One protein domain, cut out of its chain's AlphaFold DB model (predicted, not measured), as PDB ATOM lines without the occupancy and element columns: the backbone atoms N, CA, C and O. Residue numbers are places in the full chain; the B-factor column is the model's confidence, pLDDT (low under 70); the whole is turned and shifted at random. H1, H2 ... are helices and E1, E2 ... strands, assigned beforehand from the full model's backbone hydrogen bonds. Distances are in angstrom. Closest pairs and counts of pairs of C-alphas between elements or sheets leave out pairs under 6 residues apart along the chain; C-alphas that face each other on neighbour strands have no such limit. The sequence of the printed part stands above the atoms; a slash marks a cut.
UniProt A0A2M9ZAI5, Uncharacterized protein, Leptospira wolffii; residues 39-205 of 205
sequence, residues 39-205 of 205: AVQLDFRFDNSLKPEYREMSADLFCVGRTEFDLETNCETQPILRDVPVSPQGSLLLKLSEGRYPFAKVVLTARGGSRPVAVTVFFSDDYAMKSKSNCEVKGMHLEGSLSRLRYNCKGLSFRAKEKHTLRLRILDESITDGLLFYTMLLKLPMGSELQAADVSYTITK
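This is residues 39 to 205 of the 205 residues of an uncharacterized protein of Leptospira wolffii (UniProt A0A2M9ZAI5). Two twisted sheets stand face to face as a sandwich, six strands E3, E2, E6, E7, E9, E8 in the one and four strands E4, E1, E11, E12 in the other, and the short pair E5 and E10 covers one end between them. H1 packs on the six-strand sheet at E2, on the side away from the smaller sheet, and H3 packs across E8 and E9 at the far end from E5. The printed part has 167 residues with three named helices and twelve named strands, in the order E1 E2 H1 E3 E4 E5 E6 E7 H2 E8 E9 E10 E11 H3 E12. Both large sheets are mixed, the small pair is antiparallel, and the class is mixed, helices and strands. The whole is compact and rounded, with a radius of gyration of the C-alphas of 15.2 A and spans of 41 by 35 by 32 A.

Start with the largest sheet, at its edge strand E3, residues 81 to 86. Beside it is E2, residues 56 to 65; find C-alpha 56 at (-61.005, 1.839, -28.156), from where the strand runs 28.0 A. Next come E6, residues 103 to 111 and 27.1 A long, E7, residues 117 to 124 and 22.9 A, E9, residues 146 to 154 and 24.4 A, and E8, residues 135 to 143. The second sheet holds E4, residues 91 to 97, E1, residues 39 to 47 and 25.5 A long, E11, residues 163 to 170 and 22.6 A, and E12, residues 197 to 204 and 22.9 A. Find E1 beginning at C-alpha 39, (-36.056, 12.649, -22.849), and E12 ending at C-alpha 204, (-37.865, 8.860, -35.595). The short strands are E5, residues 99 to 101, and E10, residues 156 to 158. The helices are H1, residues 68 to 77 and 14.4 A, H2, residues 125 to 128, and H3, residues 175 to 186 and 15.8 A.

In the six-strand sheet, look between E2 and E6, antiparallel, for N 58 and O 109 at 2.8 A. E6 and E7 form a hairpin, with N 110 and O 117 at 2.8 A. E7 and E9 are parallel, with N 120 and O 149 at 2.8 A. E8 and E9 form a hairpin, with N 138 and O 150 at 2.8 A, and E8 bends by 72 degrees at residue 139. The second sheet is face to face with this one in a sandwich, the facing parts 9.6 A centre to centre and the strands of the one at 31 degrees to those of the other. In it E1 and E11 are parallel, with N 43 and O 164 at 2.8 A, and E11 and E12 antiparallel, with N 165 and O 202 at 2.8 A. E5 runs on into E6 at 74 degrees, E9 runs on into E10 at 58 degrees, and E5 and E10 are antiparallel neighbours, with N 101 and O 156 at 2.9 A. The larger sheet has helices on both faces, three layers, with H3 on one face and H1 on the other. H1 lies over E2 at a height over the sheet of 7.0 A, slantwise to the strands at 54 degrees to E2 on the local plane; its closest C-alphas to E2 are those of Leu 71 and Gly 65, 4.0 A. H3 lies only just over E9 and E8, three of its C-alphas on each, at a height of 9.0 A and across the strands; Leu 180 and Met 140 are its closest C-alphas to E8, 6.0 A. H2 is on the same sheet, with Ala 128 and Lys 154 the closest C-alphas to E9, 4.4 A. In H1 and H3 every O i to N i+4 pair is within hydrogen-bond range; H2 is too short for one.

The two C-alphas farthest apart, those of Lys 161 and Leu 185, are 45.2 A from each other. The printed part has no cut and no long link. The mean pLDDT of the printed part is 82.2; look for values under 70 at residues 88 to 90, 128 to 132, 142 to 147 and 176 to 194.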
ATOM      1  N   ALA A  39     -34.696  13.151 -22.777       79.38
ATOM      2  CA  ALA A  39     -36.056  12.649 -22.849       79.38
ATOM      3  C   ALA A  39     -36.251  11.820 -24.122       79.38
ATOM      4  O   ALA A  39     -35.956  12.271 -25.232       79.38
ATOM      5  N   VAL A  40     -36.799  10.622 -23.942       83.56
ATOM      6  CA  VAL A  40     -37.199   9.722 -25.023       83.56
ATOM      7  C   VAL A  40     -38.709   9.573 -24.994       83.56
ATOM      8  O   VAL A  40     -39.316   9.478 -23.926       83.56
ATOM      9  N   GLN A  41     -39.326   9.589 -26.170       89.06
ATOM     10  CA  GLN A  41     -40.772   9.488 -26.314       89.06
ATOM     11  C   GLN A  41     -41.161   8.084 -26.768       89.06
ATOM     12  O   GLN A  41     -40.717   7.644 -27.823       89.06
ATOM     13  N   LEU A  42     -42.015   7.401 -26.008       89.88
ATOM     14  CA  LEU A  42     -42.672   6.168 -26.434       89.88
ATOM     15  C   LEU A  42     -44.146   6.464 -26.710       89.88
ATOM     16  O   LEU A  42     -44.872   6.874 -25.812       89.88
ATOM     17  N   ASP A  43     -44.559   6.286 -27.959       92.75
ATOM     18  CA  ASP A  43     -45.874   6.656 -28.469       92.75
ATOM     19  C   ASP A  43     -46.660   5.407 -28.873       92.75
ATOM     20  O   ASP A  43     -46.316   4.743 -29.855       92.75
ATOM     21  N   PHE A  44     -47.723   5.079 -28.139       93.25
ATOM     22  CA  PHE A  44     -48.650   4.019 -28.534       93.25
ATOM     23  C   PHE A  44     -49.750   4.605 -29.412       93.25
ATOM     24  O   PHE A  44     -50.454   5.531 -29.001       93.25
ATOM     25  N   ARG A  45     -49.916   4.063 -30.619       92.81
ATOM     26  CA  ARG A  45     -50.899   4.534 -31.602       92.81
ATOM     27  C   ARG A  45     -51.881   3.448 -31.978       92.81
ATOM     28  O   ARG A  45     -51.487   2.305 -32.204       92.81
ATOM     29  N   PHE A  46     -53.135   3.852 -32.124       92.38
ATOM     30  CA  PHE A  46     -54.176   2.989 -32.641       92.38
ATOM     31  C   PHE A  46     -54.525   3.357 -34.081       92.38
ATOM     32  O   PHE A  46     -54.635   4.532 -34.424       92.38
ATOM     33  N   ASP A  47     -54.670   2.349 -34.932       90.44
ATOM     34  CA  ASP A  47     -55.154   2.497 -36.293       90.44
ATOM     35  C   ASP A  47     -56.328   1.559 -36.549       90.44
ATOM     36  O   ASP A  47     -56.162   0.362 -36.786       90.44
ATOM     37  N   ASN A  48     -57.518   2.143 -36.542       88.06
ATOM     38  CA  ASN A  48     -58.773   1.470 -36.834       88.06
ATOM     39  C   ASN A  48     -59.308   1.783 -38.240       88.06
ATOM     40  O   ASN A  48     -60.478   1.527 -38.511       88.06
ATOM     41  N   SER A  49     -58.485   2.316 -39.150       89.00
ATOM     42  CA  SER A  49     -58.937   2.725 -40.491       89.00
ATOM     43  C   SER A  49     -59.578   1.596 -41.305       89.00
ATOM     44  O   SER A  49     -60.505   1.851 -42.068       89.00
ATOM     45  N   LEU A  50     -59.116   0.353 -41.127       89.06
ATOM     46  CA  LEU A  50     -59.675  -0.830 -41.795       89.06
ATOM     47  C   LEU A  50     -60.881  -1.434 -41.066       89.06
ATOM     48  O   LEU A  50     -61.685  -2.124 -41.688       89.06
ATOM     49  N   LYS A  51     -60.992  -1.194 -39.755       88.94
ATOM     50  CA  LYS A  51     -61.999  -1.787 -38.863       88.94
ATOM     51  C   LYS A  51     -62.545  -0.732 -37.885       88.94
ATOM     52  O   LYS A  51     -62.223  -0.778 -36.692       88.94
ATOM     53  N   PRO A  52     -63.331   0.252 -38.368       88.62
ATOM     54  CA  PRO A  52     -63.784   1.401 -37.573       88.62
ATOM     55  C   PRO A  52     -64.690   1.039 -36.386       88.62
ATOM     56  O   PRO A  52     -64.899   1.854 -35.485       88.62
ATOM     57  N   GLU A  53     -65.249  -0.171 -36.375       90.06
ATOM     58  CA  GLU A  53     -65.991  -0.737 -35.254       90.06
ATOM     59  C   GLU A  53     -65.130  -0.873 -33.991       90.06
ATOM     60  O   GLU A  53     -65.655  -0.740 -32.885       90.06
ATOM     61  N   TYR A  54     -63.810  -1.038 -34.124       88.94
ATOM     62  CA  TYR A  54     -62.901  -0.942 -32.988       88.94
ATOM     63  C   TYR A  54     -62.663   0.529 -32.655       88.94
ATOM     64  O   TYR A  54     -61.962   1.256 -33.362       88.94
ATOM     65  N   ARG A  55     -63.276   0.978 -31.563       87.19
ATOM     66  CA  ARG A  55     -63.299   2.387 -31.147       87.19
ATOM     67  C   ARG A  55     -62.349   2.684 -30.005       87.19
ATOM     68  O   ARG A  55     -62.114   3.846 -29.713       87.19
ATOM     69  N   GLU A  56     -61.821   1.665 -29.349       89.56
ATOM     70  CA  GLU A  56     -61.005   1.839 -28.156       89.56
ATOM     71  C   GLU A  56     -59.774   0.952 -28.247       89.56
ATOM     72  O   GLU A  56     -59.863  -0.204 -28.658       89.56
ATOM     73  N   MET A  57     -58.631   1.481 -27.825       92.31
ATOM     74  CA  MET A  57     -57.442   0.693 -27.532       92.31
ATOM     75  C   MET A  57     -57.021   0.988 -26.098       92.31
ATOM     76  O   MET A  57     -57.194   2.100 -25.615       92.31
ATOM     77  N   SER A  58     -56.449   0.016 -25.409       93.00
ATOM     78  CA  SER A  58     -55.735   0.226 -24.154       93.00
ATOM     79  C   SER A  58     -54.336  -0.356 -24.252       93.00
ATOM     80  O   SER A  58     -54.110  -1.366 -24.922       93.00
ATOM     81  N   ALA A  59     -53.398   0.296 -23.576       93.38
ATOM     82  CA  ALA A  59     -52.145  -0.306 -23.178       93.38
ATOM     83  C   ALA A  59     -52.385  -0.956 -21.812       93.38
ATOM     84  O   ALA A  59     -52.420  -0.289 -20.780       93.38
ATOM     85  N   ASP A  60     -52.616  -2.265 -21.818       92.50
ATOM     86  CA  ASP A  60     -52.943  -3.019 -20.605       92.50
ATOM     87  C   ASP A  60     -51.703  -3.209 -19.729       92.50
ATOM     88  O   ASP A  60     -51.804  -3.338 -18.510       92.50
ATOM     89  N   LEU A  61     -50.517  -3.230 -20.346       93.62
ATOM     90  CA  LEU A  61     -49.259  -3.459 -19.649       93.62
ATOM     91  C   LEU A  61     -48.076  -2.886 -20.431       93.62
ATOM     92  O   LEU A  61     -47.979  -3.079 -21.642       93.62
ATOM     93  N   PHE A  62     -47.133  -2.269 -19.727       94.44
ATOM     94  CA  PHE A  62     -45.771  -2.037 -20.208       94.44
ATOM     95  C   PHE A  62     -44.795  -2.274 -19.065       94.44
ATOM     96  O   PHE A  62     -44.949  -1.709 -17.983       94.44
ATOM     97  N   CYS A  63     -43.782  -3.091 -19.304       93.25
ATOM     98  CA  CYS A  63     -42.730  -3.419 -18.351       93.25
ATOM     99  C   CYS A  63     -41.409  -3.611 -19.100       93.25
ATOM    100  O   CYS A  63     -41.382  -3.914 -20.295       93.25
ATOM    101  N   VAL A  64     -40.311  -3.421 -18.377       92.50
ATOM    102  CA  VAL A  64     -38.941  -3.583 -18.871       92.50
ATOM    103  C   VAL A  64     -38.157  -4.460 -17.903       92.50
ATOM    104  O   VAL A  64     -38.476  -4.514 -16.713       92.50
ATOM    105  N   GLY A  65     -37.126  -5.129 -18.406       89.81
ATOM    106  CA  GLY A  65     -36.234  -5.964 -17.612       89.81
ATOM    107  C   GLY A  65     -34.829  -6.026 -18.205       89.81
ATOM    108  O   GLY A  65     -34.609  -5.789 -19.396       89.81
ATOM    109  N   ARG A  66     -33.854  -6.342 -17.354       88.50
ATOM    110  CA  ARG A  66     -32.469  -6.628 -17.757       88.50
ATOM    111  C   ARG A  66     -32.296  -8.066 -18.243       88.50
ATOM    112  O   ARG A  66     -31.383  -8.331 -19.017       88.50
ATOM    113  N   THR A  67     -33.175  -8.965 -17.807       88.88
ATOM    114  CA  THR A  67     -33.286 -10.367 -18.236       88.88
ATOM    115  C   THR A  67     -34.760 -10.717 -18.467       88.88
ATOM    116  O   THR A  67     -35.644  -9.971 -18.048       88.88
ATOM    117  N   GLU A  68     -35.049 -11.856 -19.103       86.81
ATOM    118  CA  GLU A  68     -36.430 -12.342 -19.274       86.81
ATOM    119  C   GLU A  68     -37.114 -12.645 -17.927       86.81
ATOM    120  O   GLU A  68     -38.278 -12.309 -17.730       86.81
ATOM    121  N   PHE A  69     -36.375 -13.197 -16.959       88.44
ATOM    122  CA  PHE A  69     -36.897 -13.460 -15.614       88.44
ATOM    123  C   PHE A  69     -37.233 -12.168 -14.849       88.44
ATOM    124  O   PHE A  69     -38.291 -12.055 -14.224       88.44
ATOM    125  N   ASP A  70     -36.338 -11.180 -14.919       91.62
ATOM    126  CA  ASP A  70     -36.547  -9.852 -14.335       91.62
ATOM    127  C   ASP A  70     -37.747  -9.150 -14.984       91.62
ATOM    128  O   ASP A  70     -38.571  -8.557 -14.295       91.62
ATOM    129  N   LEU A  71     -37.902  -9.282 -16.305       92.75
ATOM    130  CA  LEU A  71     -39.042  -8.731 -17.028       92.75
ATOM    131  C   LEU A  71     -40.373  -9.258 -16.479       92.75
ATOM    132  O   LEU A  71     -41.214  -8.445 -16.107       92.75
ATOM    133  N   GLU A  72     -40.568 -10.577 -16.400       91.81
ATOM    134  CA  GLU A  72     -41.838 -11.140 -15.911       91.81
ATOM    135  C   GLU A  72     -42.105 -10.742 -14.449       91.81
ATOM    136  O   GLU A  72     -43.208 -10.299 -14.120       91.81
ATOM    137  N   THR A  73     -41.071 -10.746 -13.600       92.25
ATOM    138  CA  THR A  73     -41.174 -10.266 -12.208       92.25
ATOM    139  C   THR A  73     -41.619  -8.798 -12.145       92.25
ATOM    140  O   THR A  73     -42.516  -8.437 -11.374       92.25
ATOM    141  N   ASN A  74     -41.032  -7.932 -12.974       91.81
ATOM    142  CA  ASN A  74     -41.378  -6.512 -13.031       91.81
ATOM    143  C   ASN A  74     -42.785  -6.286 -13.591       91.81
ATOM    144  O   ASN A  74     -43.488  -5.394 -13.125       91.81
ATOM    145  N   CYS A  75     -43.238  -7.089 -14.553       91.00
ATOM    146  CA  CYS A  75     -44.598  -7.004 -15.085       91.00
ATOM    147  C   CYS A  75     -45.670  -7.284 -14.015       91.00
ATOM    148  O   CYS A  75     -46.731  -6.645 -14.001       91.00
ATOM    149  N   GLU A  76     -45.391  -8.213 -13.099       89.31
ATOM    150  CA  GLU A  76     -46.283  -8.542 -11.988       89.31
ATOM    151  C   GLU A  76     -46.255  -7.469 -10.895       89.31
ATOM    152  O   GLU A  76     -47.310  -6.971 -10.480       89.31
ATOM    153  N   THR A  77     -45.049  -7.093 -10.464       88.38
ATOM    154  CA  THR A  77     -44.833  -6.307  -9.243       88.38
ATOM    155  C   THR A  77     -44.769  -4.801  -9.481       88.38
ATOM    156  O   THR A  77     -45.312  -4.037  -8.685       88.38
ATOM    157  N   GLN A  78     -44.112  -4.357 -10.554       88.88
ATOM    158  CA  GLN A  78     -43.780  -2.949 -10.793       88.88
ATOM    159  C   GLN A  78     -43.812  -2.579 -12.289       88.88
ATOM    160  O   GLN A  78     -42.791  -2.149 -12.845       88.88
ATOM    161  N   PRO A  79     -44.963  -2.720 -12.973       92.19
ATOM    162  CA  PRO A  79     -45.069  -2.302 -14.363       92.19
ATOM    163  C   PRO A  79     -44.892  -0.783 -14.492       92.19
ATOM    164  O   PRO A  79     -45.157  -0.023 -13.562       92.19
ATOM    165  N   ILE A  80     -44.459  -0.326 -15.664       92.38
ATOM    166  CA  ILE A  80     -44.402   1.102 -16.002       92.38
ATOM    167  C   ILE A  80     -45.812   1.650 -16.213       92.38
ATOM    168  O   ILE A  80     -46.107   2.750 -15.759       92.38
ATOM    169  N   LEU A  81     -46.677   0.899 -16.895       93.31
ATOM    170  CA  LEU A  81     -48.088   1.246 -17.047       93.31
ATOM    171  C   LEU A  81     -48.967   0.003 -16.911       93.31
ATOM    172  O   LEU A  81     -48.525  -1.108 -17.226       93.31
ATOM    173  N   ARG A  82     -50.214   0.207 -16.487       92.12
ATOM    174  CA  ARG A  82     -51.254  -0.817 -16.423       92.12
ATOM    175  C   ARG A  82     -52.624  -0.219 -16.760       92.12
ATOM    176  O   ARG A  82     -52.962   0.842 -16.244       92.12
ATOM    177  N   ASP A  83     -53.376  -0.906 -17.618       91.00
ATOM    178  CA  ASP A  83     -54.773  -0.600 -17.981       91.00
ATOM    179  C   ASP A  83     -55.025   0.863 -18.417       91.00
ATOM    180  O   ASP A  83     -56.041   1.473 -18.085       91.00
ATOM    181  N   VAL A  84     -54.094   1.451 -19.180       91.31
ATOM    182  CA  VAL A  84     -54.189   2.850 -19.630       91.31
ATOM    183  C   VAL A  84     -54.917   2.935 -20.974       91.31
ATOM    184  O   VAL A  84     -54.453   2.345 -21.954       91.31
ATOM    185  N   PRO A  85     -56.024   3.689 -21.083       90.19
ATOM    186  CA  PRO A  85     -56.718   3.863 -22.352       90.19
ATOM    187  C   PRO A  85     -55.876   4.684 -23.339       90.19
ATOM    188  O   PRO A  85     -55.227   5.667 -22.981       90.19
ATOM    189  N   VAL A  86     -55.929   4.303 -24.610       86.12
ATOM    190  CA  VAL A  86     -55.350   5.026 -25.741       86.12
ATOM    191  C   VAL A  86     -56.499   5.497 -26.621       86.12
ATOM    192  O   VAL A  86     -57.263   4.698 -27.161       86.12
ATOM    193  N   SER A  87     -56.642   6.817 -26.740       71.44
ATOM    194  CA  SER A  87     -57.724   7.407 -27.527       71.44
ATOM    195  C   SER A  87     -57.642   6.960 -28.998       71.44
ATOM    196  O   SER A  87     -56.546   6.957 -29.560       71.44
ATOM    197  N   PRO A  88     -58.772   6.637 -29.653       62.06
ATOM    198  CA  PRO A  88     -58.804   6.204 -31.053       62.06
ATOM    199  C   PRO A  88     -58.296   7.235 -32.066       62.06
ATOM    200  O   PRO A  88     -57.817   6.847 -33.125       62.06
ATOM    201  N   GLN A  89     -58.379   8.536 -31.763       65.50
ATOM    202  CA  GLN A  89     -57.749   9.593 -32.575       65.50
ATOM    203  C   GLN A  89     -56.465  10.139 -31.937       65.50
ATOM    204  O   GLN A  89     -55.859  11.077 -32.455       65.50
ATOM    205  N   GLY A  90     -56.076   9.590 -30.790       64.38
ATOM    206  CA  GLY A  90     -54.948  10.054 -30.006       64.38
ATOM    207  C   GLY A  90     -53.801   9.061 -29.995       64.38
ATOM    208  O   GLY A  90     -53.768   8.051 -30.699       64.38
ATOM    209  N   SER A  91     -52.824   9.383 -29.168       80.81
ATOM    210  CA  SER A  91     -51.697   8.516 -28.911       80.81
ATOM    211  C   SER A  91     -51.322   8.617 -27.437       80.81
ATOM    212  O   SER A  91     -51.504   9.667 -26.815       80.81
ATOM    213  N   LEU A  92     -50.884   7.508 -26.846       86.88
ATOM    214  CA  LEU A  92     -50.406   7.503 -25.468       86.88
ATOM    215  C   LEU A  92     -48.903   7.747 -25.495       86.88
ATOM    216  O   LEU A  92     -48.139   6.876 -25.905       86.88
ATOM    217  N   LEU A  93     -48.507   8.939 -25.055       87.75
ATOM    218  CA  LEU A  93     -47.120   9.369 -25.019       87.75
ATOM    219  C   LEU A  93     -46.537   9.186 -23.617       87.75
ATOM    220  O   LEU A  93     -46.948   9.858 -22.673       87.75
ATOM    221  N   LEU A  94     -45.520   8.340 -23.503       87.31
ATOM    222  CA  LEU A  94     -44.697   8.216 -22.307       87.31
ATOM    223  C   LEU A  94     -43.353   8.901 -22.520       87.31
ATOM    224  O   LEU A  94     -42.716   8.734 -23.561       87.31
ATOM    225  N   LYS A  95     -42.907   9.649 -21.510       86.44
ATOM    226  CA  LYS A  95     -41.554  10.204 -21.455       86.44
ATOM    227  C   LYS A  95     -40.699   9.313 -20.569       86.44
ATOM    228  O   LYS A  95     -41.010   9.134 -19.396       86.44
ATOM    229  N   LEU A  96     -39.644   8.760 -21.146       85.75
ATOM    230  CA  LEU A  96     -38.739   7.823 -20.491       85.75
ATOM    231  C   LEU A  96     -37.319   8.385 -20.522       85.75
ATOM    232  O   LEU A  96     -36.975   9.196 -21.386       85.75
ATOM    233  N   SER A  97     -36.499   7.957 -19.568       83.44
ATOM    234  CA  SER A  97     -35.071   8.256 -19.576       83.44
ATOM    235  C   SER A  97     -34.364   7.452 -20.662       83.44
ATOM    236  O   SER A  97     -34.679   6.274 -20.882       83.44
ATOM    237  N   GLU A  98     -33.377   8.088 -21.292       87.00
ATOM    238  CA  GLU A  98     -32.388   7.415 -22.127       87.00
ATOM    239  C   GLU A  98     -31.824   6.175 -21.422       87.00
ATOM    240  O   GLU A  98     -31.591   6.162 -20.210       87.00
ATOM    241  N   GLY A  99     -31.633   5.107 -22.189       83.44
ATOM    242  CA  GLY A  99     -31.161   3.849 -21.644       83.44
ATOM    243  C   GLY A  99     -31.374   2.681 -22.589       83.44
ATOM    244  O   GLY A  99     -32.192   2.709 -23.511       83.44
ATOM    245  N   ARG A 100     -30.626   1.613 -22.331       83.50
ATOM    246  CA  ARG A 100     -30.807   0.334 -23.009       83.50
ATOM    247  C   ARG A 100     -31.666  -0.572 -22.138       83.50
ATOM    248  O   ARG A 100     -31.318  -0.819 -20.985       83.50
ATOM    249  N   TYR A 101     -32.747  -1.084 -22.715       84.56
ATOM    250  CA  TYR A 101     -33.697  -1.990 -22.080       84.56
ATOM    251  C   TYR A 101     -33.690  -3.302 -22.876       84.56
ATOM    252  O   TYR A 101     -34.425  -3.427 -23.860       84.56
ATOM    253  N   PRO A 102     -32.818  -4.263 -22.500       85.31
ATOM    254  CA  PRO A 102     -32.591  -5.473 -23.287       85.31
ATOM    255  C   PRO A 102     -33.850  -6.319 -23.474       85.31
ATOM    256  O   PRO A 102     -33.980  -6.987 -24.498       85.31
ATOM    257  N   PHE A 103     -34.773  -6.264 -22.509       90.94
ATOM    258  CA  PHE A 103     -36.066  -6.934 -22.562       90.94
ATOM    259  C   PHE A 103     -37.193  -5.963 -22.213       90.94
ATOM    260  O   PHE A 103     -37.087  -5.172 -21.271       90.94
ATOM    261  N   ALA A 104     -38.296  -6.040 -22.952       93.19
ATOM    262  CA  ALA A 104     -39.522  -5.330 -22.614       93.19
ATOM    263  C   ALA A 104     -40.760  -6.075 -23.106       93.19
ATOM    264  O   ALA A 104     -40.711  -6.817 -24.085       93.19
ATOM    265  N   LYS A 105     -41.889  -5.831 -22.447       94.50
ATOM    266  CA  LYS A 105     -43.184  -6.420 -22.787       94.50
ATOM    267  C   LYS A 105     -44.238  -5.332 -22.791       94.50
ATOM    268  O   LYS A 105     -44.354  -4.575 -21.829       94.50
ATOM    269  N   VAL A 106     -44.991  -5.265 -23.880       94.81
ATOM    270  CA  VAL A 106     -46.164  -4.404 -24.026       94.81
ATOM    271  C   VAL A 106     -47.365  -5.285 -24.331       94.81
ATOM    272  O   VAL A 106     -47.278  -6.160 -25.188       94.81
ATOM    273  N   VAL A 107     -48.491  -5.042 -23.668       93.88
ATOM    274  CA  VAL A 107     -49.778  -5.651 -24.018       93.88
ATOM    275  C   VAL A 107     -50.720  -4.545 -24.468       93.88
ATOM    276  O   VAL A 107     -50.933  -3.582 -23.732       93.88
ATOM    277  N   LEU A 108     -51.264  -4.682 -25.676       93.62
ATOM    278  CA  LEU A 108     -52.263  -3.768 -26.227       93.62
ATOM    279  C   LEU A 108     -53.551  -4.539 -26.508       93.62
ATOM    280  O   LEU A 108     -53.496  -5.629 -27.080       93.62
ATOM    281  N   THR A 109     -54.697  -3.954 -26.173       92.31
ATOM    282  CA  THR A 109     -56.011  -4.545 -26.454       92.31
ATOM    283  C   THR A 109     -56.913  -3.540 -27.147       92.31
ATOM    284  O   THR A 109     -57.148  -2.452 -26.629       92.31
ATOM    285  N   ALA A 110     -57.455  -3.917 -28.303       91.12
ATOM    286  CA  ALA A 110     -58.478  -3.161 -29.013       91.12
ATOM    287  C   ALA A 110     -59.882  -3.703 -28.696       91.12
ATOM    288  O   ALA A 110     -60.091  -4.919 -28.645       91.12
ATOM    289  N   ARG A 111     -60.853  -2.803 -28.500       90.00
ATOM    290  CA  ARG A 111     -62.259  -3.094 -28.167       90.00
ATOM    291  C   ARG A 111     -63.219  -2.329 -29.084       90.00
ATOM    292  O   ARG A 111     -62.874  -1.293 -29.652       90.00
ATOM    293  N   GLY A 112     -64.439  -2.851 -29.210       85.25
ATOM    294  CA  GLY A 112     -65.542  -2.257 -29.981       85.25
ATOM    295  C   GLY A 112     -66.065  -3.140 -31.118       85.25
ATOM    296  O   GLY A 112     -67.235  -3.029 -31.477       85.25
ATOM    297  N   GLY A 113     -65.238  -4.054 -31.635       82.81
ATOM    298  CA  GLY A 113     -65.669  -5.075 -32.589       82.81
ATOM    299  C   GLY A 113     -66.484  -6.205 -31.949       82.81
ATOM    300  O   GLY A 113     -66.852  -6.159 -30.775       82.81
ATOM    301  N   SER A 114     -66.725  -7.265 -32.726       83.44
ATOM    302  CA  SER A 114     -67.440  -8.470 -32.266       83.44
ATOM    303  C   SER A 114     -66.775  -9.158 -31.064       83.44
ATOM    304  O   SER A 114     -67.444  -9.815 -30.266       83.44
ATOM    305  N   ARG A 115     -65.456  -8.993 -30.929       81.50
ATOM    306  CA  ARG A 115     -64.618  -9.515 -29.848       81.50
ATOM    307  C   ARG A 115     -63.430  -8.575 -29.603       81.50
ATOM    308  O   ARG A 115     -63.035  -7.858 -30.521       81.50
ATOM    309  N   PRO A 116     -62.829  -8.568 -28.402       86.25
ATOM    310  CA  PRO A 116     -61.575  -7.859 -28.185       86.25
ATOM    311  C   PRO A 116     -60.420  -8.547 -28.926       86.25
ATOM    312  O   PRO A 116     -60.354  -9.776 -28.981       86.25
ATOM    313  N   VAL A 117     -59.485  -7.752 -29.444       87.50
ATOM    314  CA  VAL A 117     -58.238  -8.243 -30.052       87.50
ATOM    315  C   VAL A 117     -57.076  -7.786 -29.185       87.50
ATOM    316  O   VAL A 117     -56.840  -6.587 -29.050       87.50
ATOM    317  N   ALA A 118     -56.364  -8.742 -28.593       89.50
ATOM    318  CA  ALA A 118     -55.233  -8.485 -27.711       89.50
ATOM    319  C   ALA A 118     -53.923  -8.968 -28.345       89.50
ATOM    320  O   ALA A 118     -53.843 -10.075 -28.886       89.50
ATOM    321  N   VAL A 119     -52.882  -8.144 -28.246       90.31
ATOM    322  CA  VAL A 119     -51.536  -8.451 -28.734       90.31
ATOM    323  C   VAL A 119     -50.518  -8.290 -27.607       90.31
ATOM    324  O   VAL A 119     -50.588  -7.347 -26.820       90.31
ATOM    325  N   THR A 120     -49.549  -9.199 -27.551       92.69
ATOM    326  CA  THR A 120     -48.370  -9.103 -26.686       92.69
ATOM    327  C   THR A 120     -47.155  -8.842 -27.563       92.69
ATOM    328  O   THR A 120     -46.814  -9.647 -28.426       92.69
ATOM    329  N   VAL A 121     -46.482  -7.721 -27.337       92.94
ATOM    330  CA  VAL A 121     -45.264  -7.324 -28.042       92.94
ATOM    331  C   VAL A 121     -44.082  -7.511 -27.105       92.94
ATOM    332  O   VAL A 121     -43.981  -6.845 -26.075       92.94
ATOM    333  N   PHE A 122     -43.195  -8.432 -27.459       91.88
ATOM    334  CA  PHE A 122     -42.009  -8.778 -26.695       91.88
ATOM    335  C   PHE A 122     -40.763  -8.238 -27.396       91.88
ATOM    336  O   PHE A 122     -40.414  -8.679 -28.491       91.88
ATOM    337  N   PHE A 123     -40.085  -7.288 -26.770       91.81
ATOM    338  CA  PHE A 123     -38.829  -6.729 -27.250       91.81
ATOM    339  C   PHE A 123     -37.670  -7.490 -26.615       91.81
ATOM    340  O   PHE A 123     -37.646  -7.667 -25.397       91.81
ATOM    341  N   SER A 124     -36.709  -7.927 -27.427       89.38
ATOM    342  CA  SER A 124     -35.513  -8.618 -26.944       89.38
ATOM    343  C   SER A 124     -34.292  -8.316 -27.807       89.38
ATOM    344  O   SER A 124     -34.348  -8.371 -29.041       89.38
ATOM    345  N   ASP A 125     -33.161  -8.044 -27.161       83.44
ATOM    346  CA  ASP A 125     -31.862  -7.935 -27.835       83.44
ATOM    347  C   ASP A 125     -31.464  -9.248 -28.541       83.44
ATOM    348  O   ASP A 125     -30.877  -9.207 -29.624       83.44
ATOM    349  N   ASP A 126     -31.876 -10.410 -28.022       77.00
ATOM    350  CA  ASP A 126     -31.621 -11.717 -28.651       77.00
ATOM    351  C   ASP A 126     -32.354 -11.861 -29.989       77.00
ATOM    352  O   ASP A 126     -31.927 -12.595 -30.888       77.00
ATOM    353  N   TYR A 127     -33.472 -11.146 -30.137       70.94
ATOM    354  CA  TYR A 127     -34.224 -11.094 -31.380       70.94
ATOM    355  C   TYR A 127     -33.561 -10.192 -32.425       70.94
ATOM    356  O   TYR A 127     -33.619 -10.487 -33.621       70.94
ATOM    357  N   ALA A 128     -32.867  -9.134 -31.985       61.41
ATOM    358  CA  ALA A 128     -32.146  -8.226 -32.875       61.41
ATOM    359  C   ALA A 128     -31.098  -8.943 -33.734       61.41
ATOM    360  O   ALA A 128     -30.852  -8.525 -34.866       61.41
ATOM    361  N   MET A 129     -30.544 -10.052 -33.240       58.50
ATOM    362  CA  MET A 129     -29.565 -10.867 -33.960       58.50
ATOM    363  C   MET A 129     -30.180 -11.828 -34.992       58.50
ATOM    364  O   MET A 129     -29.457 -12.341 -35.841       58.50
ATOM    365  N   LYS A 130     -31.493 -12.098 -34.933       62.28
ATOM    366  CA  LYS A 130     -32.125 -13.216 -35.662       62.28
ATOM    367  C   LYS A 130     -33.004 -12.809 -36.846       62.28
ATOM    368  O   LYS A 130     -33.246 -13.652 -37.704       62.28
ATOM    369  N   SER A 131     -33.480 -11.562 -36.922       65.12
ATOM    370  CA  SER A 131     -34.354 -11.115 -38.020       65.12
ATOM    371  C   SER A 131     -33.952  -9.769 -38.638       65.12
ATOM    372  O   SER A 131     -33.462  -8.850 -37.974       65.12
ATOM    373  N   LYS A 132     -34.195  -9.644 -39.952       68.56
ATOM    374  CA  LYS A 132     -34.058  -8.389 -40.703       68.56
ATOM    375  C   LYS A 132     -35.204  -7.412 -40.420       68.56
ATOM    376  O   LYS A 132     -34.974  -6.208 -40.494       68.56
ATOM    377  N   SER A 133     -36.393  -7.898 -40.062       73.38
ATOM    378  CA  SER A 133     -37.544  -7.055 -39.720       73.38
ATOM    379  C   SER A 133     -37.439  -6.525 -38.279       73.38
ATOM    380  O   SER A 133     -36.698  -7.060 -37.452       73.38
ATOM    381  N   ASN A 134     -38.142  -5.431 -37.972       76.38
ATOM    382  CA  ASN A 134     -38.140  -4.859 -36.619       76.38
ATOM    383  C   ASN A 134     -39.050  -5.624 -35.653       76.38
ATOM    384  O   ASN A 134     -38.735  -5.679 -34.467       76.38
ATOM    385  N   CYS A 135     -40.137  -6.205 -36.164       81.50
ATOM    386  CA  CYS A 135     -41.122  -6.988 -35.428       81.50
ATOM    387  C   CYS A 135     -41.697  -8.078 -36.339       81.50
ATOM    388  O   CYS A 135     -41.957  -7.811 -37.512       81.50
ATOM    389  N   GLU A 136     -41.934  -9.276 -35.805       82.31
ATOM    390  CA  GLU A 136     -42.660 -10.348 -36.504       82.31
ATOM    391  C   GLU A 136     -43.655 -11.019 -35.576       82.31
ATOM    392  O   GLU A 136     -43.367 -11.238 -34.395       82.31
ATOM    393  N   VAL A 137     -44.786 -11.428 -36.147       81.62
ATOM    394  CA  VAL A 137     -45.706 -12.349 -35.489       81.62
ATOM    395  C   VAL A 137     -45.009 -13.696 -35.269       81.62
ATOM    396  O   VAL A 137     -44.300 -14.204 -36.137       81.62
ATOM    397  N   LYS A 138     -45.176 -14.276 -34.081       76.69
ATOM    398  CA  LYS A 138     -44.736 -15.647 -33.771       76.69
ATOM    399  C   LYS A 138     -45.894 -16.629 -33.675       76.69
ATOM    400  O   LYS A 138     -45.690 -17.819 -33.893       76.69
ATOM    401  N   GLY A 139     -47.095 -16.128 -33.405       72.81
ATOM    402  CA  GLY A 139     -48.326 -16.905 -33.339       72.81
ATOM    403  C   GLY A 139     -49.194 -16.464 -32.168       72.81
ATOM    404  O   GLY A 139     -48.995 -15.383 -31.614       72.81
ATOM    405  N   MET A 140     -50.143 -17.310 -31.779       73.75
ATOM    406  CA  MET A 140     -50.988 -17.084 -30.607       73.75
ATOM    407  C   MET A 140     -50.359 -17.679 -29.344       73.75
ATOM    408  O   MET A 140     -49.835 -18.792 -29.362       73.75
ATOM    409  N   HIS A 141     -50.450 -16.955 -28.233       70.12
ATOM    410  CA  HIS A 141     -50.054 -17.413 -26.905       70.12
ATOM    411  C   HIS A 141     -51.224 -17.239 -25.929       70.12
ATOM    412  O   HIS A 141     -51.961 -16.254 -26.007       70.12
ATOM    413  N   LEU A 142     -51.404 -18.184 -25.005       63.97
ATOM    414  CA  LEU A 142     -52.340 -18.018 -23.892       63.97
ATOM    415  C   LEU A 142     -51.630 -17.323 -22.738       63.97
ATOM    416  O   LEU A 142     -50.678 -17.861 -22.182       63.97
ATOM    417  N   GLU A 143     -52.104 -16.146 -22.349       62.91
ATOM    418  CA  GLU A 143     -51.696 -15.509 -21.097       62.91
ATOM    419  C   GLU A 143     -52.929 -15.399 -20.195       62.91
ATOM    420  O   GLU A 143     -53.801 -14.549 -20.394       62.91
ATOM    421  N   GLY A 144     -53.030 -16.309 -19.221       64.69
ATOM    422  CA  GLY A 144     -54.234 -16.478 -18.404       64.69
ATOM    423  C   GLY A 144     -55.398 -17.050 -19.220       64.69
ATOM    424  O   GLY A 144     -55.245 -18.060 -19.903       64.69
ATOM    425  N   SER A 145     -56.565 -16.405 -19.149       54.81
ATOM    426  CA  SER A 145     -57.771 -16.789 -19.897       54.81
ATOM    427  C   SER A 145     -57.898 -16.110 -21.266       54.81
ATOM    428  O   SER A 145     -58.906 -16.300 -21.943       54.81
ATOM    429  N   LEU A 146     -56.922 -15.286 -21.663       63.53
ATOM    430  CA  LEU A 146     -56.954 -14.528 -22.911       63.53
ATOM    431  C   LEU A 146     -55.916 -15.063 -23.893       63.53
ATOM    432  O   LEU A 146     -54.732 -15.201 -23.580       63.53
ATOM    433  N   SER A 147     -56.371 -15.320 -25.112       68.56
ATOM    434  CA  SER A 147     -55.502 -15.608 -26.240       68.56
ATOM    435  C   SER A 147     -54.983 -14.314 -26.854       68.56
ATOM    436  O   SER A 147     -55.780 -13.446 -27.216       68.56
ATOM    437  N   ARG A 148     -53.664 -14.193 -26.986       82.19
ATOM    438  CA  ARG A 148     -52.999 -12.988 -27.489       82.19
ATOM    439  C   ARG A 148     -52.104 -13.319 -28.671       82.19
ATOM    440  O   ARG A 148     -51.373 -14.308 -28.633       82.19
ATOM    441  N   LEU A 149     -52.111 -12.467 -29.692       84.88
ATOM    442  CA  LEU A 149     -51.106 -12.538 -30.753       84.88
ATOM    443  C   LEU A 149     -49.760 -12.081 -30.199       84.88
ATOM    444  O   LEU A 149     -49.638 -10.961 -29.708       84.88
ATOM    445  N   ARG A 150     -48.743 -12.936 -30.285       86.88
ATOM    446  CA  ARG A 150     -47.386 -12.622 -29.849       86.88
ATOM    447  C   ARG A 150     -46.569 -12.080 -31.014       86.88
ATOM    448  O   ARG A 150     -46.363 -12.776 -32.008       86.88
ATOM    449  N   TYR A 151     -46.034 -10.881 -30.831       87.88
ATOM    450  CA  TYR A 151     -45.015 -10.281 -31.681       87.88
ATOM    451  C   TYR A 151     -43.679 -10.297 -30.960       87.88
ATOM    452  O   TYR A 151     -43.602  -9.931 -29.790       87.88
ATOM    453  N   ASN A 152     -42.621 -10.672 -31.671       88.00
ATOM    454  CA  ASN A 152     -41.260 -10.488 -31.195       88.00
ATOM    455  C   ASN A 152     -40.613  -9.350 -31.979       88.00
ATOM    456  O   ASN A 152     -40.610  -9.368 -33.210       88.00
ATOM    457  N   CYS A 153     -40.056  -8.387 -31.256       87.38
ATOM    458  CA  CYS A 153     -39.403  -7.204 -31.788       87.38
ATOM    459  C   CYS A 153     -37.951  -7.118 -31.317       87.38
ATOM    460  O   CYS A 153     -37.569  -7.697 -30.296       87.38
ATOM    461  N   LYS A 154     -37.130  -6.373 -32.061       85.44
ATOM    462  CA  LYS A 154     -35.759  -6.042 -31.640       85.44
ATOM    463  C   LYS A 154     -35.788  -5.269 -30.320       85.44
ATOM    464  O   LYS A 154     -36.719  -4.505 -30.104       85.44
ATOM    465  N   GLY A 155     -34.797  -5.471 -29.455       78.12
ATOM    466  CA  GLY A 155     -34.730  -4.835 -28.135       78.12
ATOM    467  C   GLY A 155     -34.840  -3.305 -28.160       78.12
ATOM    468  O   GLY A 155     -34.581  -2.651 -29.175       78.12
ATOM    469  N   LEU A 156     -35.254  -2.729 -27.027       84.94
ATOM    470  CA  LEU A 156     -35.490  -1.292 -26.894       84.94
ATOM    471  C   LEU A 156     -34.196  -0.572 -26.497       84.94
ATOM    472  O   LEU A 156     -33.701  -0.693 -25.376       84.94
ATOM    473  N   SER A 157     -33.668   0.235 -27.413       86.81
ATOM    474  CA  SER A 157     -32.583   1.180 -27.137       86.81
ATOM    475  C   SER A 157     -33.138   2.593 -27.232       86.81
ATOM    476  O   SER A 157     -33.261   3.122 -28.331       86.81
ATOM    477  N   PHE A 158     -33.448   3.200 -26.093       86.62
ATOM    478  CA  PHE A 158     -33.919   4.576 -26.022       86.62
ATOM    479  C   PHE A 158     -32.728   5.516 -26.055       86.62
ATOM    480  O   PHE A 158     -31.875   5.435 -25.174       86.62
ATOM    481  N   ARG A 159     -32.670   6.386 -27.067       87.12
ATOM    482  CA  ARG A 159     -31.649   7.432 -27.187       87.12
ATOM    483  C   ARG A 159     -32.291   8.804 -27.091       87.12
ATOM    484  O   ARG A 159     -33.430   8.996 -27.517       87.12
ATOM    485  N   ALA A 160     -31.541   9.754 -26.548       85.75
ATOM    486  CA  ALA A 160     -31.975  11.137 -26.406       85.75
ATOM    487  C   ALA A 160     -32.637  11.692 -27.681       85.75
ATOM    488  O   ALA A 160     -32.096  11.557 -28.782       85.75
ATOM    489  N   LYS A 161     -33.785  12.367 -27.511       84.38
ATOM    490  CA  LYS A 161     -34.571  13.014 -28.579       84.38
ATOM    491  C   LYS A 161     -35.201  12.059 -29.599       84.38
ATOM    492  O   LYS A 161     -35.828  12.530 -30.538       84.38
ATOM    493  N   GLU A 162     -35.103  10.744 -29.416       89.88
ATOM    494  CA  GLU A 162     -35.824   9.799 -30.265       89.88
ATOM    495  C   GLU A 162     -37.294   9.670 -29.841       89.88
ATOM    496  O   GLU A 162     -37.663   9.714 -28.661       89.88
ATOM    497  N   LYS A 163     -38.147   9.479 -30.847       91.00
ATOM    498  CA  LYS A 163     -39.539   9.080 -30.698       91.00
ATOM    499  C   LYS A 163     -39.717   7.667 -31.239       91.00
ATOM    500  O   LYS A 163     -39.642   7.423 -32.444       91.00
ATOM    501  N   HIS A 164     -40.001   6.747 -30.333       91.88
ATOM    502  CA  HIS A 164     -40.334   5.360 -30.607       91.88
ATOM    503  C   HIS A 164     -41.851   5.249 -30.716       91.88
ATOM    504  O   HIS A 164     -42.566   5.638 -29.799       91.88
ATOM    505  N   THR A 165     -42.356   4.733 -31.830       92.50
ATOM    506  CA  THR A 165     -43.798   4.592 -32.058       92.50
ATOM    507  C   THR A 165     -44.148   3.121 -32.199       92.50
ATOM    508  O   THR A 165     -43.621   2.445 -33.081       92.50
ATOM    509  N   LEU A 166     -45.053   2.637 -31.348       92.88
ATOM    510  CA  LEU A 166     -45.664   1.317 -31.459       92.88
ATOM    511  C   LEU A 166     -47.106   1.494 -31.936       92.88
ATOM    512  O   LEU A 166     -47.926   2.090 -31.238       92.88
ATOM    513  N   ARG A 167     -47.418   1.001 -33.133       92.81
ATOM    514  CA  ARG A 167     -48.749   1.128 -33.736       92.81
ATOM    515  C   ARG A 167     -49.412  -0.236 -33.831       92.81
ATOM    516  O   ARG A 167     -48.844  -1.143 -34.435       92.81
ATOM    517  N   LEU A 168     -50.624  -0.330 -33.293       92.31
ATOM    518  CA  LEU A 168     -51.528  -1.461 -33.486       92.31
ATOM    519  C   LEU A 168     -52.544  -1.117 -34.575       92.31
ATOM    520  O   LEU A 168     -53.220  -0.090 -34.492       92.31
ATOM    521  N   ARG A 169     -52.672  -1.996 -35.565       91.06
ATOM    522  CA  ARG A 169     -53.709  -1.949 -36.595       91.06
ATOM    523  C   ARG A 169     -54.523  -3.235 -36.553       91.06
ATOM    524  O   ARG A 169     -53.946  -4.310 -36.463       91.06
ATOM    525  N   ILE A 170     -55.846  -3.142 -36.649       88.25
ATOM    526  CA  ILE A 170     -56.702  -4.335 -36.762       88.25
ATOM    527  C   ILE A 170     -56.871  -4.692 -38.238       88.25
ATOM    528  O   ILE A 170     -57.111  -3.803 -39.058       88.25
ATOM    529  N   LEU A 171     -56.706  -5.975 -38.572       87.19
ATOM    530  CA  LEU A 171     -56.810  -6.481 -39.943       87.19
ATOM    531  C   LEU A 171     -58.120  -7.246 -40.138       87.19
ATOM    532  O   LEU A 171     -59.014  -6.770 -40.834       87.19
ATOM    533  N   ASP A 172     -58.247  -8.406 -39.495       81.06
ATOM    534  CA  ASP A 172     -59.435  -9.254 -39.560       81.06
ATOM    535  C   ASP A 172     -59.548 -10.145 -38.315       81.06
ATOM    536  O   ASP A 172     -58.853 -11.151 -38.162       81.06
ATOM    537  N   GLU A 173     -60.453  -9.791 -37.407       75.56
ATOM    538  CA  GLU A 173     -60.640 -10.522 -36.161       75.56
ATOM    539  C   GLU A 173     -61.247 -11.917 -36.341       75.56
ATOM    540  O   GLU A 173     -61.129 -12.746 -35.433       75.56
ATOM    541  N   SER A 174     -61.886 -12.196 -37.485       76.12
ATOM    542  CA  SER A 174     -62.548 -13.481 -37.740       76.12
ATOM    543  C   SER A 174     -61.553 -14.645 -37.772       76.12
ATOM    544  O   SER A 174     -61.888 -15.774 -37.409       76.12
ATOM    545  N   ILE A 175     -60.295 -14.352 -38.108       73.94
ATOM    546  CA  ILE A 175     -59.221 -15.338 -38.201       73.94
ATOM    547  C   ILE A 175     -58.748 -15.761 -36.795       73.94
ATOM    548  O   ILE A 175     -58.197 -16.846 -36.647       73.94
ATOM    549  N   THR A 176     -59.018 -14.987 -35.733       69.94
ATOM    550  CA  THR A 176     -58.505 -15.234 -34.364       69.94
ATOM    551  C   THR A 176     -58.790 -16.645 -33.834       69.94
ATOM    552  O   THR A 176     -57.901 -17.259 -33.243       69.94
ATOM    553  N   ASP A 177     -59.985 -17.195 -34.079       66.12
ATOM    554  CA  ASP A 177     -60.326 -18.562 -33.648       66.12
ATOM    555  C   ASP A 177     -59.541 -19.607 -34.439       66.12
ATOM    556  O   ASP A 177     -58.926 -20.503 -33.860       66.12
ATOM    557  N   GLY A 178     -59.497 -19.454 -35.765       63.66
ATOM    558  CA  GLY A 178     -58.699 -20.312 -36.637       63.66
ATOM    559  C   GLY A 178     -57.218 -20.281 -36.258       63.66
ATOM    560  O   GLY A 178     -56.575 -21.328 -36.214       63.66
ATOM    561  N   LEU A 179     -56.697 -19.104 -35.891       66.75
ATOM    562  CA  LEU A 179     -55.328 -18.927 -35.414       66.75
ATOM    563  C   LEU A 179     -55.096 -19.698 -34.111       66.75
ATOM    564  O   LEU A 179     -54.126 -20.450 -34.009       66.75
ATOM    565  N   LEU A 180     -55.982 -19.562 -33.121       65.19
ATOM    566  CA  LEU A 180     -55.866 -20.283 -31.852       65.19
ATOM    567  C   LEU A 180     -55.788 -21.799 -32.075       65.19
ATOM    568  O   LEU A 180     -54.854 -22.446 -31.595       65.19
ATOM    569  N   PHE A 181     -56.728 -22.343 -32.855       63.69
ATOM    570  CA  PHE A 181     -56.764 -23.763 -33.198       63.69
ATOM    571  C   PHE A 181     -55.488 -24.201 -33.926       63.69
ATOM    572  O   PHE A 181     -54.875 -25.196 -33.540       63.69
ATOM    573  N   TYR A 182     -55.046 -23.440 -34.930       63.25
ATOM    574  CA  TYR A 182     -53.862 -23.765 -35.726       63.25
ATOM    575  C   TYR A 182     -52.581 -23.773 -34.879       63.25
ATOM    576  O   TYR A 182     -51.809 -24.730 -34.926       63.25
ATOM    577  N   THR A 183     -52.367 -22.741 -34.055       62.84
ATOM    578  CA  THR A 183     -51.143 -22.633 -33.241       62.84
ATOM    579  C   THR A 183     -51.077 -23.706 -32.153       62.84
ATOM    580  O   THR A 183     -50.013 -24.283 -31.931       62.84
ATOM    581  N   MET A 184     -52.199 -24.005 -31.486       64.38
ATOM    582  CA  MET A 184     -52.229 -24.992 -30.398       64.38
ATOM    583  C   MET A 184     -52.104 -26.433 -30.885       64.38
ATOM    584  O   MET A 184     -51.394 -27.221 -30.262       64.38
ATOM    585  N   LEU A 185     -52.792 -26.784 -31.974       61.97
ATOM    586  CA  LEU A 185     -52.814 -28.161 -32.472       61.97
ATOM    587  C   LEU A 185     -51.569 -28.497 -33.291       61.97
ATOM    588  O   LEU A 185     -51.022 -29.586 -33.142       61.97
ATOM    589  N   LEU A 186     -51.112 -27.575 -34.143       58.84
ATOM    590  CA  LEU A 186     -50.051 -27.874 -35.108       58.84
ATOM    591  C   LEU A 186     -48.662 -27.435 -34.637       58.84
ATOM    592  O   LEU A 186     -47.676 -27.864 -35.228       58.84
ATOM    593  N   LYS A 187     -48.553 -26.609 -33.581       60.03
ATOM    594  CA  LYS A 187     -47.279 -26.049 -33.072       60.03
ATOM    595  C   LYS A 187     -46.401 -25.406 -34.159       60.03
ATOM    596  O   LYS A 187     -45.187 -25.297 -33.997       60.03
ATOM    597  N   LEU A 188     -46.998 -24.995 -35.276       56.84
ATOM    598  CA  LEU A 188     -46.282 -24.374 -36.381       56.84
ATOM    599  C   LEU A 188     -46.171 -22.863 -36.131       56.84
ATOM    600  O   LEU A 188     -47.173 -22.243 -35.760       56.84
ATOM    601  N   PRO A 189     -44.988 -22.253 -36.340       54.03
ATOM    602  CA  PRO A 189     -44.859 -20.805 -36.308       54.03
ATOM    603  C   PRO A 189     -45.716 -20.207 -37.426       54.03
ATOM    604  O   PRO A 189     -45.699 -20.683 -38.561       54.03
ATOM    605  N   MET A 190     -46.483 -19.170 -37.101       57.47
ATOM    606  CA  MET A 190     -47.328 -18.515 -38.093       57.47
ATOM    607  C   MET A 190     -46.482 -17.686 -39.053       57.47
ATOM    608  O   MET A 190     -45.670 -16.864 -38.628       57.47
ATOM    609  N   GLY A 191     -46.679 -17.913 -40.353       53.34
ATOM    610  CA  GLY A 191     -46.217 -17.000 -41.393       53.34
ATOM    611  C   GLY A 191     -46.995 -15.681 -41.346       53.34
ATOM    612  O   GLY A 191     -48.070 -15.597 -40.755       53.34
ATOM    613  N   SER A 192     -46.467 -14.647 -41.995       55.62
ATOM    614  CA  SER A 192     -47.013 -13.284 -41.970       55.62
ATOM    615  C   SER A 192     -48.412 -13.116 -42.587       55.62
ATOM    616  O   SER A 192     -48.958 -12.021 -42.514       55.62
ATOM    617  N   GLU A 193     -48.990 -14.155 -43.194       56.81
ATOM    618  CA  GLU A 193     -50.212 -14.067 -44.011       56.81
ATOM    619  C   GLU A 193     -51.520 -14.302 -43.236       56.81
ATOM    620  O   GLU A 193     -52.590 -13.964 -43.730       56.81
ATOM    621  N   LEU A 194     -51.456 -14.835 -42.011       61.38
ATOM    622  CA  LEU A 194     -52.632 -15.090 -41.173       61.38
ATOM    623  C   LEU A 194     -52.493 -14.311 -39.860       61.38
ATOM    624  O   LEU A 194     -51.919 -14.804 -38.891       61.38
ATOM    625  N   GLN A 195     -52.980 -13.068 -39.834       73.31
ATOM    626  CA  GLN A 195     -52.901 -12.206 -38.651       73.31
ATOM    627  C   GLN A 195     -54.211 -11.442 -38.436       73.31
ATOM    628  O   GLN A 195     -54.721 -10.805 -39.352       73.31
ATOM    629  N   ALA A 196     -54.736 -11.470 -37.207       76.50
ATOM    630  CA  ALA A 196     -55.921 -10.686 -36.842       76.50
ATOM    631  C   ALA A 196     -55.609  -9.195 -36.601       76.50
ATOM    632  O   ALA A 196     -56.496  -8.340 -36.657       76.50
ATOM    633  N   ALA A 197     -54.339  -8.874 -36.368       83.75
ATOM    634  CA  ALA A 197     -53.825  -7.524 -36.191       83.75
ATOM    635  C   ALA A 197     -52.448  -7.393 -36.856       83.75
ATOM    636  O   ALA A 197     -51.851  -8.392 -37.232       83.75
ATOM    637  N   ASP A 198     -51.955  -6.169 -36.991       87.88
ATOM    638  CA  ASP A 198     -50.588  -5.846 -37.388       87.88
ATOM    639  C   ASP A 198     -49.969  -4.919 -36.339       87.88
ATOM    640  O   ASP A 198     -50.613  -3.983 -35.850       87.88
ATOM    641  N   VAL A 199     -48.710  -5.186 -35.991       88.31
ATOM    642  CA  VAL A 199     -47.933  -4.382 -35.047       88.31
ATOM    643  C   VAL A 199     -46.693  -3.873 -35.758       88.31
ATOM    644  O   VAL A 199     -45.809  -4.642 -36.134       88.31
ATOM    645  N   SER A 200     -46.591  -2.550 -35.864       88.44
ATOM    646  CA  SER A 200     -45.408  -1.886 -36.411       88.44
ATOM    647  C   SER A 200     -44.681  -1.082 -35.341       88.44
ATOM    648  O   SER A 200     -45.294  -0.442 -34.485       88.44
ATOM    649  N   TYR A 201     -43.352  -1.119 -35.410       89.62
ATOM    650  CA  TYR A 201     -42.463  -0.387 -34.521       89.62
ATOM    651  C   TYR A 201     -41.474   0.454 -35.329       89.62
ATOM    652  O   TYR A 201     -40.716  -0.075 -36.152       89.62
ATOM    653  N   THR A 202     -41.490   1.764 -35.095       89.31
ATOM    654  CA  THR A 202     -40.648   2.736 -35.801       89.31
ATOM    655  C   THR A 202     -39.941   3.674 -34.833       89.31
ATOM    656  O   THR A 202     -40.397   3.903 -33.713       89.31
ATOM    657  N   ILE A 203     -38.808   4.216 -35.276       88.88
ATOM    658  CA  ILE A 203     -37.999   5.175 -34.523       88.88
ATOM    659  C   ILE A 203     -37.776   6.387 -35.424       88.88
ATOM    660  O   ILE A 203     -37.324   6.239 -36.560       88.88
ATOM    661  N   THR A 204     -38.106   7.574 -34.926       89.94
ATOM    662  CA  THR A 204     -37.865   8.860 -35.595       89.94
ATOM    663  C   THR A 204     -37.038   9.763 -34.688       89.94
ATOM    664  O   THR A 204     -37.223   9.723 -33.473       89.94
ATOM    665  N   LYS A 205     -36.141  10.562 -35.268       83.19
ATOM    666  CA  LYS A 205     -35.375  11.598 -34.560       83.19
ATOM    667  C   LYS A 205     -36.059  12.954 -34.654       83.19
ATOM    668  O   LYS A 205     -36.792  13.150 -35.648       83.19
TER     669      LYS A 205